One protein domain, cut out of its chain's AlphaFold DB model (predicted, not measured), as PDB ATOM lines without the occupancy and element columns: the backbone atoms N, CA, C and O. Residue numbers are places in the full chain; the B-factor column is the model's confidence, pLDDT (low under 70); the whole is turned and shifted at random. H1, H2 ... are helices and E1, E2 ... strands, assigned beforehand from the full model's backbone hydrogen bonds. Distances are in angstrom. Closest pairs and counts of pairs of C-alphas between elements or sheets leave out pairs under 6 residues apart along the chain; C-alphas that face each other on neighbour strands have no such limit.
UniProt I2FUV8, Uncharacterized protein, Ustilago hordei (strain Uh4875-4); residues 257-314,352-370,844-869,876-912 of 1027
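What this domain is: This is residues 257 to 314, 352 to 370, 844 to 869 and 876 to 912 of the 1027 residues of an uncharacterized protein of Ustilago hordei (strain Uh4875-4) (UniProt I2FUV8). A strongly twisted sheet of four strands lies between two helices: the long H4 crosses one face slantwise, and H3 covers part of the opposite face. The small helices H1 and H2 pack on H4, and the last stretch of H4, residues 902 to 912, sticks out as a free arm that adds to the length. The printed part has 140 residues, with four named helices and four named strands in the order H1, H2, E1, E2, H3, E3, E4, H4. The sheet runs E2, E1, E4, E3, antiparallel throughout, and the class is mixed, helices and strands. The whole is compact, with a radius of gyration of the C-alphas of 16.1 A and spans of 63 by 31 by 28 A.

How they stand to each other: H1, residues 270 to 277, touches H4, residues 879 to 912, at a shallow tilt of 17 degrees, opposite ways; H4 touches H1 with its residues 889 to 896 alone, and the closest C-alphas of the two, those of Leu 273 and Thr 893, are 6.9 A apart. H2, residues 280 to 284, touches H4 with residues 882 to 889 of H4 alone, closest at the C-alphas of Ala 281 and Asp 885, 5.1 A. E1, residues 293 to 299, and E2, residues 302 to 305, form a hairpin, with N 299 and O 302 2.8 A apart, within hydrogen-bond range. E3, residues 844 to 853, and E4, residues 856 to 864, form another, with N 849 and O 860 at 2.9 A. E1 and E4 are antiparallel neighbours, with N 296 and O 859 at 2.9 A. H1 only grazes this sheet, with its residues 270 to 277, and H2 is only just not on it, with 4 pairs of C-alphas within 10 A. H3, residues 353 to 367, is on the sheet on the opposite face from H4, in three layers, helices on both faces of a sheet; its closest C-alphas to E3 are those of Leu 359 and Val 848, 7.5 A apart. H4 has a height over the sheet of 8.4 A, over E1, E4 and E3, slantwise to the strands at 51 degrees to E3 on the local plane. H3 and H4 are apart. In H1, H2, H3 and H4 every O i to N i+4 pair is within hydrogen-bond range.

Where its parts are: H1 begins at C-alpha 270, (171.327, 130.615, 121.747). H3 is 20.7 A long, E1 19.6 A, E3 29.3 A and E4 25.6 A. H4, 48.7 A long, ends at C-alpha 912, (192.888, 122.988, 109.351).

The domain as a whole: The C-alphas of Gly 869 and Arg 912 are the two farthest apart, 63.1 A. Residues 315 to 351, 371 to 843 and 870 to 875 are not printed, with C-alpha gaps of 27.5 A, 24.9 A and 18.2 A. Of the links printed whole, no link is long. The mean pLDDT of the printed part is 85.9, and 19 residues are under 70, among them 257 to 261 and 308 to 314.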
ATOM      1  N   GLU A 257     157.080 124.726 121.464       45.41
ATOM      2  CA  GLU A 257     156.891 126.098 120.938       45.41
ATOM      3  C   GLU A 257     157.419 126.305 119.500       45.41
ATOM      4  O   GLU A 257     157.354 127.417 118.955       45.41
ATOM      5  N   CYS A 258     157.932 125.252 118.855       49.06
ATOM      6  CA  CYS A 258     158.376 125.321 117.464       49.06
ATOM      7  C   CYS A 258     157.172 125.488 116.532       49.06
ATOM      8  O   CYS A 258     156.197 124.744 116.598       49.06
ATOM      9  N   VAL A 259     157.238 126.486 115.650       60.56
ATOM     10  CA  VAL A 259     156.119 126.832 114.767       60.56
ATOM     11  C   VAL A 259     155.871 125.683 113.790       60.56
ATOM     12  O   VAL A 259     156.770 125.322 113.033       60.56
ATOM     13  N   GLN A 260     154.682 125.079 113.833       63.94
ATOM     14  CA  GLN A 260     154.485 123.729 113.300       63.94
ATOM     15  C   GLN A 260     154.761 123.655 111.786       63.94
ATOM     16  O   GLN A 260     154.107 124.316 110.972       63.94
ATOM     17  N   GLY A 261     155.761 122.851 111.413       65.12
ATOM     18  CA  GLY A 261     156.208 122.684 110.028       65.12
ATOM     19  C   GLY A 261     157.000 123.861 109.436       65.12
ATOM     20  O   GLY A 261     157.121 123.931 108.213       65.12
ATOM     21  N   PHE A 262     157.528 124.789 110.245       73.75
ATOM     22  CA  PHE A 262     158.434 125.836 109.753       73.75
ATOM     23  C   PHE A 262     159.902 125.402 109.749       73.75
ATOM     24  O   PHE A 262     160.376 124.851 110.743       73.75
ATOM     25  N   PRO A 263     160.660 125.708 108.679       75.38
ATOM     26  CA  PRO A 263     162.084 125.426 108.648       75.38
ATOM     27  C   PRO A 263     162.828 126.360 109.612       75.38
ATOM     28  O   PRO A 263     162.589 127.568 109.659       75.38
ATOM     29  N   VAL A 264     163.747 125.787 110.383       83.38
ATOM     30  CA  VAL A 264     164.566 126.469 111.397       83.38
ATOM     31  C   VAL A 264     165.959 126.784 110.833       83.38
ATOM     32  O   VAL A 264     166.404 126.164 109.864       83.38
ATOM     33  N   VAL A 265     166.647 127.773 111.408       82.44
ATOM     34  CA  VAL A 265     168.073 128.025 111.145       82.44
ATOM     35  C   VAL A 265     168.919 127.012 111.919       82.44
ATOM     36  O   VAL A 265     168.931 127.037 113.142       82.44
ATOM     37  N   ALA A 266     169.662 126.156 111.216       67.12
ATOM     38  CA  ALA A 266     170.402 125.026 111.799       67.12
ATOM     39  C   ALA A 266     171.626 125.389 112.678       67.12
ATOM     40  O   ALA A 266     172.284 124.489 113.201       67.12
ATOM     41  N   SER A 267     171.964 126.675 112.826       71.19
ATOM     42  CA  SER A 267     173.048 127.134 113.707       71.19
ATOM     43  C   SER A 267     172.873 128.593 114.150       71.19
ATOM     44  O   SER A 267     172.769 129.490 113.306       71.19
ATOM     45  N   GLY A 268     172.950 128.848 115.457       77.88
ATOM     46  CA  GLY A 268     173.078 130.188 116.033       77.88
ATOM     47  C   GLY A 268     173.377 130.149 117.541       77.88
ATOM     48  O   GLY A 268     173.020 129.173 118.200       77.88
ATOM     49  N   PRO A 269     174.019 131.185 118.113       88.88
ATOM     50  CA  PRO A 269     174.409 131.196 119.525       88.88
ATOM     51  C   PRO A 269     173.217 131.538 120.433       88.88
ATOM     52  O   PRO A 269     172.864 132.710 120.629       88.88
ATOM     53  N   ARG A 270     172.585 130.506 120.998       84.94
ATOM     54  CA  ARG A 270     171.327 130.615 121.747       84.94
ATOM     55  C   ARG A 270     171.391 131.570 122.931       84.94
ATOM     56  O   ARG A 270     170.476 132.376 123.100       84.94
ATOM     57  N   SER A 271     172.443 131.486 123.743       89.00
ATOM     58  CA  SER A 271     172.625 132.301 124.953       89.00
ATOM     59  C   SER A 271     172.642 133.797 124.616       89.00
ATOM     60  O   SER A 271     171.824 134.566 125.127       89.00
ATOM     61  N   LYS A 272     173.485 134.187 123.653       92.56
ATOM     62  CA  LYS A 272     173.634 135.561 123.138       92.56
ATOM     63  C   LYS A 272     172.329 136.079 122.508       92.56
ATOM     64  O   LYS A 272     171.924 137.212 122.776       92.56
ATOM     65  N   LEU A 273     171.618 135.252 121.731       93.75
ATOM     66  CA  LEU A 273     170.299 135.611 121.184       93.75
ATOM     67  C   LEU A 273     169.229 135.753 122.280       93.75
ATOM     68  O   LEU A 273     168.455 136.706 122.259       93.75
ATOM     69  N   THR A 274     169.211 134.867 123.275       92.75
ATOM     70  CA  THR A 274     168.265 134.926 124.401       92.75
ATOM     71  C   THR A 274     168.482 136.184 125.240       92.75
ATOM     72  O   THR A 274     167.519 136.889 125.541       92.75
ATOM     73  N   GLN A 275     169.740 136.526 125.535       94.31
ATOM     74  CA  GLN A 275     170.117 137.765 126.216       94.31
ATOM     75  C   GLN A 275     169.692 139.007 125.414       94.31
ATOM     76  O   GLN A 275     169.093 139.925 125.976       94.31
ATOM     77  N   LEU A 276     169.920 139.032 124.092       95.56
ATOM     78  CA  LEU A 276     169.429 140.111 123.227       95.56
ATOM     79  C   LEU A 276     167.906 140.266 123.327       95.56
ATOM     80  O   LEU A 276     167.395 141.380 123.464       95.56
ATOM     81  N   MET A 277     167.175 139.156 123.296       95.19
ATOM     82  CA  MET A 277     165.713 139.167 123.316       95.19
ATOM     83  C   MET A 277     165.132 139.504 124.699       95.19
ATOM     84  O   MET A 277     163.932 139.766 124.803       95.19
ATOM     85  N   GLN A 278     165.968 139.555 125.741       95.31
ATOM     86  CA  GLN A 278     165.651 140.122 127.055       95.31
ATOM     87  C   GLN A 278     165.952 141.632 127.160       95.31
ATOM     88  O   GLN A 278     165.546 142.242 128.145       95.31
ATOM     89  N   THR A 279     166.624 142.268 126.189       96.94
ATOM     90  CA  THR A 279     166.898 143.723 126.240       96.94
ATOM     91  C   THR A 279     165.623 144.561 126.114       96.94
ATOM     92  O   THR A 279     164.666 144.141 125.471       96.94
ATOM     93  N   GLU A 280     165.609 145.774 126.678       96.62
ATOM     94  CA  GLU A 280     164.406 146.623 126.732       96.62
ATOM     95  C   GLU A 280     163.727 146.852 125.374       96.62
ATOM     96  O   GLU A 280     162.508 146.788 125.295       96.62
ATOM     97  N   ALA A 281     164.489 147.066 124.295       95.75
ATOM     98  CA  ALA A 281     163.935 147.203 122.944       95.75
ATOM     99  C   ALA A 281     163.148 145.943 122.530       95.75
ATOM    100  O   ALA A 281     162.026 146.022 122.041       95.75
ATOM    101  N   ALA A 282     163.697 144.760 122.817       96.31
ATOM    102  CA  ALA A 282     163.038 143.476 122.599       96.31
ATOM    103  C   ALA A 282     161.885 143.189 123.584       96.31
ATOM    104  O   ALA A 282     161.091 142.283 123.326       96.31
ATOM    105  N   GLN A 283     161.766 143.936 124.688       96.25
ATOM    106  CA  GLN A 283     160.595 143.917 125.573       96.25
ATOM    107  C   GLN A 283     159.501 144.863 125.050       96.25
ATOM    108  O   GLN A 283     158.387 144.406 124.806       96.25
ATOM    109  N   ARG A 284     159.832 146.125 124.731       95.38
ATOM    110  CA  ARG A 284     158.912 147.110 124.125       95.38
ATOM    111  C   ARG A 284     158.284 146.608 122.821       95.38
ATOM    112  O   ARG A 284     157.100 146.819 122.582       95.38
ATOM    113  N   LEU A 285     159.025 145.856 122.005       95.94
ATOM    114  CA  LEU A 285     158.484 145.210 120.800       95.94
ATOM    115  C   LEU A 285     157.431 144.125 121.092       95.94
ATOM    116  O   LEU A 285     156.550 143.909 120.257       95.94
ATOM    117  N   ARG A 286     157.486 143.468 122.261       95.25
ATOM    118  CA  ARG A 286     156.467 142.511 122.740       95.25
ATOM    119  C   ARG A 286     155.274 143.205 123.409       95.25
ATOM    120  O   ARG A 286     154.221 142.589 123.556       95.25
ATOM    121  N   GLU A 287     155.411 144.463 123.810       93.81
ATOM    122  CA  GLU A 287     154.359 145.249 124.457       93.81
ATOM    123  C   GLU A 287     153.573 146.036 123.394       93.81
ATOM    124  O   GLU A 287     153.911 147.148 122.991       93.81
ATOM    125  N   GLY A 288     152.527 145.401 122.857       85.94
ATOM    126  CA  GLY A 288     151.660 145.989 121.842       85.94
ATOM    127  C   GLY A 288     150.580 146.905 122.411       85.94
ATOM    128  O   GLY A 288     150.139 146.763 123.550       85.94
ATOM    129  N   LYS A 289     150.096 147.832 121.575       85.50
ATOM    130  CA  LYS A 289     149.020 148.773 121.941       85.50
ATOM    131  C   LYS A 289     147.666 148.084 122.137       85.50
ATOM    132  O   LYS A 289     146.774 148.674 122.742       85.50
ATOM    133  N   HIS A 290     147.495 146.874 121.605       83.88
ATOM    134  CA  HIS A 290     146.258 146.095 121.696       83.88
ATOM    135  C   HIS A 290     146.416 144.779 122.478       83.88
ATOM    136  O   HIS A 290     145.430 144.070 122.658       83.88
ATOM    137  N   GLY A 291     147.622 144.456 122.957       87.75
ATOM    138  CA  GLY A 291     147.913 143.227 123.696       87.75
ATOM    139  C   GLY A 291     149.381 142.810 123.593       87.75
ATOM    140  O   GLY A 291     150.204 143.517 123.008       87.75
ATOM    141  N   ARG A 292     149.718 141.638 124.140       92.25
ATOM    142  CA  ARG A 292     151.056 141.054 123.982       92.25
ATOM    143  C   ARG A 292     151.298 140.720 122.505       92.25
ATOM    144  O   ARG A 292     150.499 140.023 121.881       92.25
ATOM    145  N   ARG A 293     152.410 141.202 121.957       94.50
ATOM    146  CA  ARG A 293     152.916 140.818 120.638       94.50
ATOM    147  C   ARG A 293     153.800 139.593 120.762       94.50
ATOM    148  O   ARG A 293     154.708 139.547 121.597       94.50
ATOM    149  N   GLU A 294     153.583 138.641 119.873       95.25
ATOM    150  CA  GLU A 294     154.570 137.611 119.610       95.25
ATOM    151  C   GLU A 294     155.612 138.142 118.618       95.25
ATOM    152  O   GLU A 294     155.273 138.791 117.629       95.25
ATOM    153  N   MET A 295     156.888 137.890 118.906       96.00
ATOM    154  CA  MET A 295     158.019 138.400 118.135       96.00
ATOM    155  C   MET A 295     158.827 137.230 117.581       96.00
ATOM    156  O   MET A 295     159.406 136.454 118.344       96.00
ATOM    157  N   VAL A 296     158.885 137.139 116.256       96.00
ATOM    158  CA  VAL A 296     159.615 136.119 115.498       96.00
ATOM    159  C   VAL A 296     160.720 136.808 114.697       96.00
ATOM    160  O   VAL A 296     160.486 137.850 114.084       96.00
ATOM    161  N   VAL A 297     161.924 136.235 114.677       96.19
ATOM    162  CA  VAL A 297     162.991 136.649 113.751       96.19
ATOM    163  C   VAL A 297     163.195 135.541 112.734       96.19
ATOM    164  O   VAL A 297     163.348 134.380 113.110       96.19
ATOM    165  N   LEU A 298     163.235 135.908 111.456       95.44
ATOM    166  CA  LEU A 298     163.602 135.025 110.356       95.44
ATOM    167  C   LEU A 298     165.010 135.370 109.847       95.44
ATOM    168  O   LEU A 298     165.360 136.552 109.787       95.44
ATOM    169  N   LYS A 299     165.786 134.358 109.447       93.69
ATOM    170  CA  LYS A 299     166.975 134.482 108.586       93.69
ATOM    171  C   LYS A 299     166.601 133.878 107.234       93.69
ATOM    172  O   LYS A 299     166.193 132.720 107.177       93.69
ATOM    173  N   ASP A 300     166.655 134.684 106.184       90.50
ATOM    174  CA  ASP A 300     166.083 134.408 104.867       90.50
ATOM    175  C   ASP A 300     164.580 134.082 104.973       90.50
ATOM    176  O   ASP A 300     163.756 134.984 105.128       90.50
ATOM    177  N   THR A 301     164.220 132.796 104.966       89.94
ATOM    178  CA  THR A 301     162.849 132.289 105.179       89.94
ATOM    179  C   THR A 301     162.730 131.328 106.370       89.94
ATOM    180  O   THR A 301     161.676 130.727 106.568       89.94
ATOM    181  N   HIS A 302     163.799 131.166 107.154       89.56
ATOM    182  CA  HIS A 302     163.923 130.202 108.250       89.56
ATOM    183  C   HIS A 302     163.752 130.880 109.612       89.56
ATOM    184  O   HIS A 302     164.244 131.990 109.815       89.56
ATOM    185  N   VAL A 303     163.110 130.216 110.575       92.00
ATOM    186  CA  VAL A 303     162.939 130.742 111.940       92.00
ATOM    187  C   VAL A 303     164.275 130.720 112.692       92.00
ATOM    188  O   VAL A 303     164.892 129.666 112.845       92.00
ATOM    189  N   LEU A 304     164.701 131.896 113.161       91.38
ATOM    190  CA  LEU A 304     165.890 132.127 113.993       91.38
ATOM    191  C   LEU A 304     165.523 132.433 115.456       91.38
ATOM    192  O   LEU A 304     166.279 132.110 116.369       91.38
ATOM    193  N   TRP A 305     164.382 133.091 115.681       91.88
ATOM    194  CA  TRP A 305     163.826 133.342 117.011       91.88
ATOM    195  C   TRP A 305     162.294 133.165 116.978       91.88
ATOM    196  O   TRP A 305     161.700 133.653 116.014       91.88
ATOM    197  N   PRO A 306     161.619 132.551 117.978       89.06
ATOM    198  CA  PRO A 306     162.143 132.007 119.241       89.06
ATOM    199  C   PRO A 306     163.231 130.950 119.044       89.06
ATOM    200  O   PRO A 306     163.273 130.297 118.006       89.06
ATOM    201  N   ALA A 307     164.147 130.830 120.011       72.06
ATOM    202  CA  ALA A 307     165.243 129.871 119.932       72.06
ATOM    203  C   ALA A 307     164.728 128.437 120.109       72.06
ATOM    204  O   ALA A 307     164.529 127.965 121.233       72.06
ATOM    205  N   THR A 308     164.517 127.776 118.977       66.12
ATOM    206  CA  THR A 308     164.089 126.386 118.858       66.12
ATOM    207  C   THR A 308     165.271 125.429 119.036       66.12
ATOM    208  O   THR A 308     166.388 125.696 118.590       66.12
ATOM    209  N   ASP A 309     165.019 124.265 119.638       55.22
ATOM    210  CA  ASP A 309     166.046 123.241 119.895       55.22
ATOM    211  C   ASP A 309     166.561 122.553 118.603       55.22
ATOM    212  O   ASP A 309     167.509 121.776 118.643       55.22
ATOM    213  N   ALA A 310     165.967 122.850 117.437       48.03
ATOM    214  CA  ALA A 310     166.230 122.192 116.145       48.03
ATOM    215  C   ALA A 310     167.518 122.660 115.441       48.03
ATOM    216  O   ALA A 310     167.878 122.115 114.399       48.03
ATOM    217  N   GLY A 311     168.183 123.697 115.956       49.91
ATOM    218  CA  GLY A 311     169.305 124.348 115.272       49.91
ATOM    219  C   GLY A 311     170.257 125.116 116.186       49.91
ATOM    220  O   GLY A 311     170.956 126.017 115.730       49.91
ATOM    221  N   CYS A 312     170.277 124.791 117.478       49.88
ATOM    222  CA  CYS A 312     171.145 125.436 118.464       49.88
ATOM    223  C   CYS A 312     172.003 124.380 119.174       49.88
ATOM    224  O   CYS A 312     171.578 123.782 120.159       49.88
ATOM    225  N   PHE A 313     173.217 124.149 118.671       51.75
ATOM    226  CA  PHE A 313     174.231 123.378 119.390       51.75
ATOM    227  C   PHE A 313     174.886 124.270 120.450       51.75
ATOM    228  O   PHE A 313     175.863 124.964 120.170       51.75
ATOM    229  N   ASP A 314     174.344 124.245 121.667       54.50
ATOM    230  CA  ASP A 314     174.945 124.899 122.831       54.50
ATOM    231  C   ASP A 314     176.225 124.141 123.247       54.50
ATOM    232  O   ASP A 314     176.224 123.231 124.075       54.50
ATOM    233  N   ASP A 352     147.966 130.023 118.935       89.75
ATOM    234  CA  ASP A 352     148.020 128.621 118.518       89.75
ATOM    235  C   ASP A 352     149.169 128.398 117.499       89.75
ATOM    236  O   ASP A 352     149.298 129.177 116.545       89.75
ATOM    237  N   PRO A 353     150.024 127.370 117.678       86.00
ATOM    238  CA  PRO A 353     151.172 127.130 116.806       86.00
ATOM    239  C   PRO A 353     150.800 126.881 115.336       86.00
ATOM    240  O   PRO A 353     151.605 127.227 114.464       86.00
ATOM    241  N   ALA A 354     149.608 126.350 115.029       84.75
ATOM    242  CA  ALA A 354     149.156 126.154 113.648       84.75
ATOM    243  C   ALA A 354     148.750 127.486 112.984       84.75
ATOM    244  O   ALA A 354     149.200 127.801 111.876       84.75
ATOM    245  N   THR A 355     147.997 128.325 113.699       89.94
ATOM    246  CA  THR A 355     147.680 129.719 113.347       89.94
ATOM    247  C   THR A 355     148.956 130.528 113.129       89.94
ATOM    248  O   THR A 355     149.121 131.177 112.096       89.94
ATOM    249  N   LYS A 356     149.903 130.452 114.070       91.50
ATOM    250  CA  LYS A 356     151.220 131.099 113.989       91.50
ATOM    251  C   LYS A 356     151.989 130.655 112.743       91.50
ATOM    252  O   LYS A 356     152.557 131.502 112.051       91.50
ATOM    253  N   ALA A 357     151.959 129.361 112.410       87.75
ATOM    254  CA  ALA A 357     152.551 128.845 111.179       87.75
ATOM    255  C   ALA A 357     151.899 129.471 109.941       87.75
ATOM    256  O   ALA A 357     152.602 130.020 109.095       87.75
ATOM    257  N   GLU A 358     150.572 129.466 109.840       88.62
ATOM    258  CA  GLU A 358     149.867 130.038 108.688       88.62
ATOM    259  C   GLU A 358     150.123 131.548 108.516       88.62
ATOM    260  O   GLU A 358     150.341 132.024 107.396       88.62
ATOM    261  N   LEU A 359     150.209 132.300 109.616       92.69
ATOM    262  CA  LEU A 359     150.601 133.713 109.591       92.69
ATOM    263  C   LEU A 359     152.033 133.900 109.053       92.69
ATOM    264  O   LEU A 359     152.252 134.767 108.201       92.69
ATOM    265  N   LEU A 360     152.993 133.060 109.460       92.69
ATOM    266  CA  LEU A 360     154.347 133.083 108.891       92.69
ATOM    267  C   LEU A 360     154.384 132.635 107.418       92.69
ATOM    268  O   LEU A 360     155.165 133.203 106.651       92.69
ATOM    269  N   ARG A 361     153.523 131.702 106.967       88.38
ATOM    270  CA  ARG A 361     153.444 131.305 105.538       88.38
ATOM    271  C   ARG A 361     153.044 132.495 104.676       88.38
ATOM    272  O   ARG A 361     153.629 132.708 103.616       88.38
ATOM    273  N   ARG A 362     152.098 133.308 105.156       88.69
ATOM    274  CA  ARG A 362     151.644 134.535 104.480       88.69
ATOM    275  C   ARG A 362     152.752 135.594 104.424       88.69
ATOM    276  O   ARG A 362     152.968 136.170 103.359       88.69
ATOM    277  N   VAL A 363     153.528 135.774 105.499       90.94
ATOM    278  CA  VAL A 363     154.723 136.646 105.486       90.94
ATOM    279  C   VAL A 363     155.769 136.148 104.484       90.94
ATOM    280  O   VAL A 363     156.191 136.913 103.620       90.94
ATOM    281  N   VAL A 364     156.160 134.871 104.532       89.31
ATOM    282  CA  VAL A 364     157.169 134.308 103.614       89.31
ATOM    283  C   VAL A 364     156.698 134.358 102.154       89.31
ATOM    284  O   VAL A 364     157.477 134.730 101.278       89.31
ATOM    285  N   SER A 365     155.418 134.088 101.873       86.06
ATOM    286  CA  SER A 365     154.829 134.210 100.527       86.06
ATOM    287  C   SER A 365     154.794 135.656 100.006       86.06
ATOM    288  O   SER A 365     154.770 135.868  98.792       86.06
ATOM    289  N   HIS A 366     154.790 136.655 100.894       85.44
ATOM    290  CA  HIS A 366     154.906 138.071 100.533       85.44
ATOM    291  C   HIS A 366     156.369 138.475 100.302       85.44
ATOM    292  O   HIS A 366     156.678 139.079  99.276       85.44
ATOM    293  N   LEU A 367     157.283 138.080 101.200       84.06
ATOM    294  CA  LEU A 367     158.727 138.350 101.100       84.06
ATOM    295  C   LEU A 367     159.364 137.741  99.842       84.06
ATOM    296  O   LEU A 367     160.132 138.406  99.154       84.06
ATOM    297  N   THR A 368     159.016 136.492  99.522       83.12
ATOM    298  CA  THR A 368     159.503 135.772  98.327       83.12
ATOM    299  C   THR A 368     158.895 136.280  97.018       83.12
ATOM    300  O   THR A 368     159.294 135.839  95.944       83.12
ATOM    301  N   GLY A 369     157.915 137.187  97.074       77.88
ATOM    302  CA  GLY A 369     157.216 137.690  95.894       77.88
ATOM    303  C   GLY A 369     156.208 136.715  95.277       77.88
ATOM    304  O   GLY A 369     155.485 137.130  94.375       77.88
ATOM    305  N   LEU A 370     156.071 135.482  95.784       57.66
ATOM    306  CA  LEU A 370     155.099 134.492  95.291       57.66
ATOM    307  C   LEU A 370     153.653 135.005  95.333       57.66
ATOM    308  O   LEU A 370     152.855 134.682  94.456       57.66
ATOM    309  N   GLY A 844     139.455 135.107 114.841       90.56
ATOM    310  CA  GLY A 844     140.449 136.010 115.411       90.56
ATOM    311  C   GLY A 844     141.018 136.957 114.353       90.56
ATOM    312  O   GLY A 844     141.542 136.511 113.331       90.56
ATOM    313  N   GLU A 845     140.966 138.268 114.608       91.94
ATOM    314  CA  GLU A 845     141.774 139.232 113.861       91.94
ATOM    315  C   GLU A 845     143.203 139.246 114.427       91.94
ATOM    316  O   GLU A 845     143.428 139.487 115.613       91.94
ATOM    317  N   TYR A 846     144.186 139.029 113.559       93.31
ATOM    318  CA  TYR A 846     145.608 139.148 113.853       93.31
ATOM    319  C   TYR A 846     146.209 140.252 112.982       93.31
ATOM    320  O   TYR A 846     146.080 140.240 111.755       93.31
ATOM    321  N   ARG A 847     146.908 141.207 113.594       93.06
ATOM    322  CA  ARG A 847     147.731 142.183 112.875       93.06
ATOM    323  C   ARG A 847     149.154 141.650 112.798       93.06
ATOM    324  O   ARG A 847     149.820 141.515 113.821       93.06
ATOM    325  N   VAL A 848     149.628 141.395 111.584       95.25
ATOM    326  CA  VAL A 848     151.013 140.990 111.327       95.25
ATOM    327  C   VAL A 848     151.768 142.195 110.789       95.25
ATOM    328  O   VAL A 848     151.347 142.804 109.806       95.25
ATOM    329  N   SER A 849     152.869 142.560 111.441       95.69
ATOM    330  CA  SER A 849     153.718 143.693 111.055       95.69
ATOM    331  C   SER A 849     155.174 143.252 110.980       95.69
ATOM    332  O   SER A 849     155.637 142.551 111.872       95.69
ATOM    333  N   PHE A 850     155.911 143.637 109.942       96.69
ATOM    334  CA  PHE A 850     157.283 143.183 109.733       96.69
ATOM    335  C   PHE A 850     158.175 144.246 109.083       96.69
ATOM    336  O   PHE A 850     157.718 145.127 108.353       96.69
ATOM    337  N   THR A 851     159.476 144.158 109.353       96.88
ATOM    338  CA  THR A 851     160.519 144.956 108.690       96.88
ATOM    339  C   THR A 851     161.728 144.070 108.404       96.88
ATOM    340  O   THR A 851     162.011 143.120 109.138       96.88
ATOM    341  N   THR A 852     162.409 144.349 107.297       95.44
ATOM    342  CA  THR A 852     163.502 143.541 106.750       95.44
ATOM    343  C   THR A 852     164.811 144.320 106.808       95.44
ATOM    344  O   THR A 852     164.839 145.530 106.585       95.44
ATOM    345  N   ARG A 853     165.915 143.629 107.092       93.19
ATOM    346  CA  ARG A 853     167.269 144.180 107.074       93.19
ATOM    347  C   ARG A 853     168.241 143.134 106.533       93.19
ATOM    348  O   ARG A 853     168.572 142.173 107.225       93.19
ATOM    349  N   ARG A 854     168.747 143.356 105.315       90.19
ATOM    350  CA  ARG A 854     169.550 142.375 104.561       90.19
ATOM    351  C   ARG A 854     168.795 141.038 104.488       90.19
ATOM    352  O   ARG A 854     167.729 141.005 103.886       90.19
ATOM    353  N   LEU A 855     169.314 139.983 105.119       91.88
ATOM    354  CA  LEU A 855     168.703 138.650 105.163       91.88
ATOM    355  C   LEU A 855     167.842 138.416 106.418       91.88
ATOM    356  O   LEU A 855     167.214 137.373 106.537       91.88
ATOM    357  N   LEU A 856     167.804 139.346 107.378       95.69
ATOM    358  CA  LEU A 856     167.000 139.194 108.592       95.69
ATOM    359  C   LEU A 856     165.638 139.880 108.450       95.69
ATOM    360  O   LEU A 856     165.560 141.029 108.016       95.69
ATOM    361  N   THR A 857     164.571 139.217 108.891       96.81
ATOM    362  CA  THR A 857     163.228 139.813 108.995       96.81
ATOM    363  C   THR A 857     162.734 139.737 110.430       96.81
ATOM    364  O   THR A 857     162.718 138.655 111.012       96.81
ATOM    365  N   LEU A 858     162.291 140.860 110.995       97.50
ATOM    366  CA  LEU A 858     161.527 140.860 112.242       97.50
ATOM    367  C   LEU A 858     160.040 140.810 111.904       97.50
ATOM    368  O   LEU A 858     159.572 141.643 111.130       97.50
ATOM    369  N   VAL A 859     159.309 139.879 112.512       97.25
ATOM    370  CA  VAL A 859     157.854 139.745 112.410       97.25
ATOM    371  C   VAL A 859     157.245 139.910 113.801       97.25
ATOM    372  O   VAL A 859     157.664 139.264 114.759       97.25
ATOM    373  N   LEU A 860     156.245 140.780 113.901       96.56
ATOM    374  CA  LEU A 860     155.448 141.051 115.090       96.56
ATOM    375  C   LEU A 860     154.005 140.629 114.807       96.56
ATOM    376  O   LEU A 860     153.395 141.118 113.851       96.56
ATOM    377  N   ILE A 861     153.459 139.739 115.632       95.94
ATOM    378  CA  ILE A 861     152.084 139.247 115.524       95.94
ATOM    379  C   ILE A 861     151.301 139.746 116.743       95.94
ATOM    380  O   ILE A 861     151.634 139.422 117.881       95.94
ATOM    381  N   GLU A 862     150.271 140.559 116.511       94.88
ATOM    382  CA  GLU A 862     149.429 141.178 117.544       94.88
ATOM    383  C   GLU A 862     147.988 140.666 117.380       94.88
ATOM    384  O   GLU A 862     147.335 140.972 116.381       94.88
ATOM    385  N   LYS A 863     147.480 139.872 118.334       93.62
ATOM    386  CA  LYS A 863     146.073 139.433 118.335       93.62
ATOM    387  C   LYS A 863     145.187 140.626 118.704       93.62
ATOM    388  O   LYS A 863     145.346 141.210 119.773       93.62
ATOM    389  N   VAL A 864     144.283 141.015 117.809       91.44
ATOM    390  CA  VAL A 864     143.410 142.183 117.970       91.44
ATOM    391  C   VAL A 864     142.117 141.745 118.656       91.44
ATOM    392  O   VAL A 864     141.473 140.782 118.244       91.44
ATOM    393  N   ALA A 865     141.722 142.448 119.718       89.31
ATOM    394  CA  ALA A 865     140.467 142.165 120.409       89.31
ATOM    395  C   ALA A 865     139.256 142.541 119.520       89.31
ATOM    396  O   ALA A 865     139.195 143.678 119.043       89.31
ATOM    397  N   PRO A 866     138.250 141.656 119.351       81.75
ATOM    398  CA  PRO A 866     137.123 141.867 118.428       81.75
ATOM    399  C   PRO A 866     136.168 143.001 118.847       81.75
ATOM    400  O   PRO A 866     135.243 143.348 118.119       81.75
ATOM    401  N   THR A 867     136.378 143.597 120.022       74.62
ATOM    402  CA  THR A 867     135.634 144.759 120.522       74.62
ATOM    403  C   THR A 867     136.075 146.085 119.896       74.62
ATOM    404  O   THR A 867     135.365 147.083 120.040       74.62
ATOM    405  N   VAL A 868     137.222 146.134 119.205       66.12
ATOM    406  CA  VAL A 868     137.730 147.369 118.592       66.12
ATOM    407  C   VAL A 868     137.214 147.492 117.157       66.12
ATOM    408  O   VAL A 868     137.747 146.886 116.234       66.12
ATOM    409  N   GLY A 869     136.159 148.292 116.976       60.47
ATOM    410  CA  GLY A 869     135.506 148.498 115.680       60.47
ATOM    411  C   GLY A 869     136.459 148.917 114.549       60.47
ATOM    412  O   GLY A 869     137.470 149.582 114.767       60.47
ATOM    413  N   GLY A 876     149.180 157.867 113.063       59.72
ATOM    414  CA  GLY A 876     150.336 158.767 113.151       59.72
ATOM    415  C   GLY A 876     151.290 158.645 114.340       59.72
ATOM    416  O   GLY A 876     152.274 159.374 114.347       59.72
ATOM    417  N   ILE A 877     151.035 157.780 115.328       54.91
ATOM    418  CA  ILE A 877     151.780 157.789 116.601       54.91
ATOM    419  C   ILE A 877     152.379 156.399 116.927       54.91
ATOM    420  O   ILE A 877     151.670 155.388 116.978       54.91
ATOM    421  N   ASP A 878     153.696 156.395 117.161       73.19
ATOM    422  CA  ASP A 878     154.616 155.308 117.574       73.19
ATOM    423  C   ASP A 878     155.016 154.245 116.531       73.19
ATOM    424  O   ASP A 878     155.695 153.275 116.863       73.19
ATOM    425  N   THR A 879     154.702 154.425 115.241       86.88
ATOM    426  CA  THR A 879     155.295 153.572 114.185       86.88
ATOM    427  C   THR A 879     156.800 153.790 114.026       86.88
ATOM    428  O   THR A 879     157.505 152.858 113.647       86.88
ATOM    429  N   ALA A 880     157.300 154.994 114.325       92.06
ATOM    430  CA  ALA A 880     158.723 155.324 114.269       92.06
ATOM    431  C   ALA A 880     159.523 154.663 115.406       92.06
ATOM    432  O   ALA A 880     160.560 154.065 115.144       92.06
ATOM    433  N   GLU A 881     159.020 154.708 116.644       92.88
ATOM    434  CA  GLU A 881     159.698 154.117 117.809       92.88
ATOM    435  C   GLU A 881     159.762 152.589 117.702       92.88
ATOM    436  O   GLU A 881     160.835 151.999 117.825       92.88
ATOM    437  N   VAL A 882     158.639 151.950 117.344       93.94
ATOM    438  CA  VAL A 882     158.582 150.503 117.066       93.94
ATOM    439  C   VAL A 882     159.520 150.113 115.918       93.94
ATOM    440  O   VAL A 882     160.120 149.041 115.961       93.94
ATOM    441  N   LEU A 883     159.681 150.966 114.899       95.31
ATOM    442  CA  LEU A 883     160.618 150.715 113.804       95.31
ATOM    443  C   LEU A 883     162.083 150.820 114.255       95.31
ATOM    444  O   LEU A 883     162.893 149.991 113.840       95.31
ATOM    445  N   ASP A 884     162.430 151.798 115.091       94.94
ATOM    446  CA  ASP A 884     163.819 152.019 115.505       94.94
ATOM    447  C   ASP A 884     164.280 150.984 116.553       94.94
ATOM    448  O   ASP A 884     165.398 150.469 116.448       94.94
ATOM    449  N   ASP A 885     163.392 150.559 117.466       96.25
ATOM    450  CA  ASP A 885     163.608 149.389 118.335       96.25
ATOM    451  C   ASP A 885     163.743 148.099 117.504       96.25
ATOM    452  O   ASP A 885     164.685 147.325 117.709       96.25
ATOM    453  N   ALA A 886     162.863 147.877 116.515       96.44
ATOM    454  CA  ALA A 886     162.948 146.725 115.608       96.44
ATOM    455  C   ALA A 886     164.286 146.692 114.857       96.44
ATOM    456  O   ALA A 886     164.941 145.648 114.769       96.44
ATOM    457  N   TRP A 887     164.738 147.850 114.368       95.44
ATOM    458  CA  TRP A 887     166.044 147.987 113.738       95.44
ATOM    459  C   TRP A 887     167.196 147.899 114.736       95.44
ATOM    460  O   TRP A 887     168.273 147.456 114.346       95.44
ATOM    461  N   GLN A 888     167.039 148.264 116.010       95.31
ATOM    462  CA  GLN A 888     168.066 148.020 117.030       95.31
ATOM    463  C   GLN A 888     168.234 146.514 117.295       95.31
ATOM    464  O   GLN A 888     169.370 146.033 117.333       95.31
ATOM    465  N   VAL A 889     167.133 145.759 117.396       96.25
ATOM    466  CA  VAL A 889     167.167 144.294 117.547       96.25
ATOM    467  C   VAL A 889     167.780 143.633 116.310       96.25
ATOM    468  O   VAL A 889     168.776 142.928 116.450       96.25
ATOM    469  N   LEU A 890     167.299 143.925 115.095       96.12
ATOM    470  CA  LEU A 890     167.867 143.373 113.849       96.12
ATOM    471  C   LEU A 890     169.353 143.726 113.652       96.12
ATOM    472  O   LEU A 890     170.125 142.920 113.122       96.12
ATOM    473  N   ARG A 891     169.783 144.916 114.092       94.62
ATOM    474  CA  ARG A 891     171.201 145.305 114.115       94.62
ATOM    475  C   ARG A 891     172.002 144.456 115.108       94.62
ATOM    476  O   ARG A 891     173.056 143.950 114.739       94.62
ATOM    477  N   ARG A 892     171.521 144.228 116.332       95.25
ATOM    478  CA  ARG A 892     172.232 143.373 117.303       95.25
ATOM    479  C   ARG A 892     172.248 141.894 116.887       95.25
ATOM    480  O   ARG A 892     173.312 141.285 116.947       95.25
ATOM    481  N   THR A 893     171.142 141.346 116.375       95.31
ATOM    482  CA  THR A 893     171.072 139.959 115.873       95.31
ATOM    483  C   THR A 893     172.099 139.703 114.769       95.31
ATOM    484  O   THR A 893     172.806 138.701 114.816       95.31
ATOM    485  N   GLN A 894     172.235 140.616 113.799       93.94
ATOM    486  CA  GLN A 894     173.209 140.447 112.715       93.94
ATOM    487  C   GLN A 894     174.660 140.446 113.218       93.94
ATOM    488  O   GLN A 894     175.465 139.700 112.674       93.94
ATOM    489  N   ARG A 895     175.004 141.243 114.243       92.50
ATOM    490  CA  ARG A 895     176.351 141.203 114.849       92.50
ATOM    491  C   ARG A 895     176.609 139.855 115.506       92.50
ATOM    492  O   ARG A 895     177.543 139.178 115.114       92.50
ATOM    493  N   ILE A 896     175.696 139.412 116.373       94.00
ATOM    494  CA  ILE A 896     175.774 138.114 117.063       94.00
ATOM    495  C   ILE A 896     175.962 136.947 116.073       94.00
ATOM    496  O   ILE A 896     176.750 136.042 116.342       94.00
ATOM    497  N   LEU A 897     175.286 136.978 114.918       92.75
ATOM    498  CA  LEU A 897     175.503 136.005 113.842       92.75
ATOM    499  C   LEU A 897     176.873 136.162 113.166       92.75
ATOM    500  O   LEU A 897     177.577 135.171 113.022       92.75
ATOM    501  N   ASN A 898     177.275 137.381 112.791       91.81
ATOM    502  CA  ASN A 898     178.590 137.634 112.189       91.81
ATOM    503  C   ASN A 898     179.741 137.212 113.121       91.81
ATOM    504  O   ASN A 898     180.758 136.712 112.650       91.81
ATOM    505  N   ASP A 899     179.601 137.421 114.429       91.94
ATOM    506  CA  ASP A 899     180.593 137.062 115.445       91.94
ATOM    507  C   ASP A 899     180.692 135.544 115.606       91.94
ATOM    508  O   ASP A 899     181.793 134.999 115.652       91.94
ATOM    509  N   TYR A 900     179.552 134.849 115.598       91.25
ATOM    510  CA  TYR A 900     179.501 133.388 115.581       91.25
ATOM    511  C   TYR A 900     180.099 132.802 114.292       91.25
ATOM    512  O   TYR A 900     180.937 131.907 114.359       91.25
ATOM    513  N   ASP A 901     179.755 133.356 113.124       89.56
ATOM    514  CA  ASP A 901     180.316 132.941 111.832       89.56
ATOM    515  C   ASP A 901     181.839 133.211 111.766       89.56
ATOM    516  O   ASP A 901     182.585 132.406 111.202       89.56
ATOM    517  N   ARG A 902     182.328 134.299 112.391       90.50
ATOM    518  CA  ARG A 902     183.767 134.590 112.566       90.50
ATOM    519  C   ARG A 902     184.450 133.562 113.477       90.50
ATOM    520  O   ARG A 902     185.485 133.021 113.092       90.50
ATOM    521  N   LEU A 903     183.880 133.253 114.643       89.25
ATOM    522  CA  LEU A 903     184.425 132.260 115.582       89.25
ATOM    523  C   LEU A 903     184.442 130.845 114.980       89.25
ATOM    524  O   LEU A 903     185.445 130.139 115.091       89.25
ATOM    525  N   ALA A 904     183.382 130.455 114.269       85.75
ATOM    526  CA  ALA A 904     183.314 129.182 113.554       85.75
ATOM    527  C   ALA A 904     184.394 129.078 112.462       85.75
ATOM    528  O   ALA A 904     185.031 128.033 112.325       85.75
ATOM    529  N   GLN A 905     184.659 130.164 111.722       87.94
ATOM    530  CA  GLN A 905     185.760 130.208 110.752       87.94
ATOM    531  C   GLN A 905     187.134 130.103 111.421       87.94
ATOM    532  O   GLN A 905     187.972 129.360 110.913       87.94
ATOM    533  N   VAL A 906     187.361 130.770 112.560       89.81
ATOM    534  CA  VAL A 906     188.615 130.638 113.325       89.81
ATOM    535  C   VAL A 906     188.814 129.196 113.790       89.81
ATOM    536  O   VAL A 906     189.868 128.631 113.518       89.81
ATOM    537  N   LYS A 907     187.798 128.555 114.381       83.88
ATOM    538  CA  LYS A 907     187.884 127.153 114.822       83.88
ATOM    539  C   LYS A 907     188.186 126.193 113.663       83.88
ATOM    540  O   LYS A 907     189.109 125.388 113.750       83.88
ATOM    541  N   VAL A 908     187.476 126.329 112.540       81.81
ATOM    542  CA  VAL A 908     187.737 125.535 111.323       81.81
ATOM    543  C   VAL A 908     189.120 125.840 110.729       81.81
ATOM    544  O   VAL A 908     189.733 124.959 110.123       81.81
ATOM    545  N   GLN A 909     189.641 127.058 110.892       81.31
ATOM    546  CA  GLN A 909     191.001 127.407 110.485       81.31
ATOM    547  C   GLN A 909     192.054 126.814 111.429       81.31
ATOM    548  O   GLN A 909     193.073 126.347 110.928       81.31
ATOM    549  N   GLU A 910     191.822 126.768 112.743       77.88
ATOM    550  CA  GLU A 910     192.708 126.100 113.704       77.88
ATOM    551  C   GLU A 910     192.761 124.588 113.450       77.88
ATOM    552  O   GLU A 910     193.854 124.044 113.272       77.88
ATOM    553  N   GLU A 911     191.607 123.932 113.299       72.50
ATOM    554  CA  GLU A 911     191.494 122.506 112.942       72.50
ATOM    555  C   GLU A 911     192.176 122.174 111.599       72.50
ATOM    556  O   GLU A 911     192.733 121.089 111.428       72.50
ATOM    557  N   ARG A 912     192.184 123.116 110.643       61.81
ATOM    558  CA  ARG A 912     192.888 122.988 109.351       61.81
ATOM    559  C   ARG A 912     194.329 123.509 109.372       61.81
ATOM    560  O   ARG A 912     195.038 123.349 108.376       61.81
TER     561      ARG A 912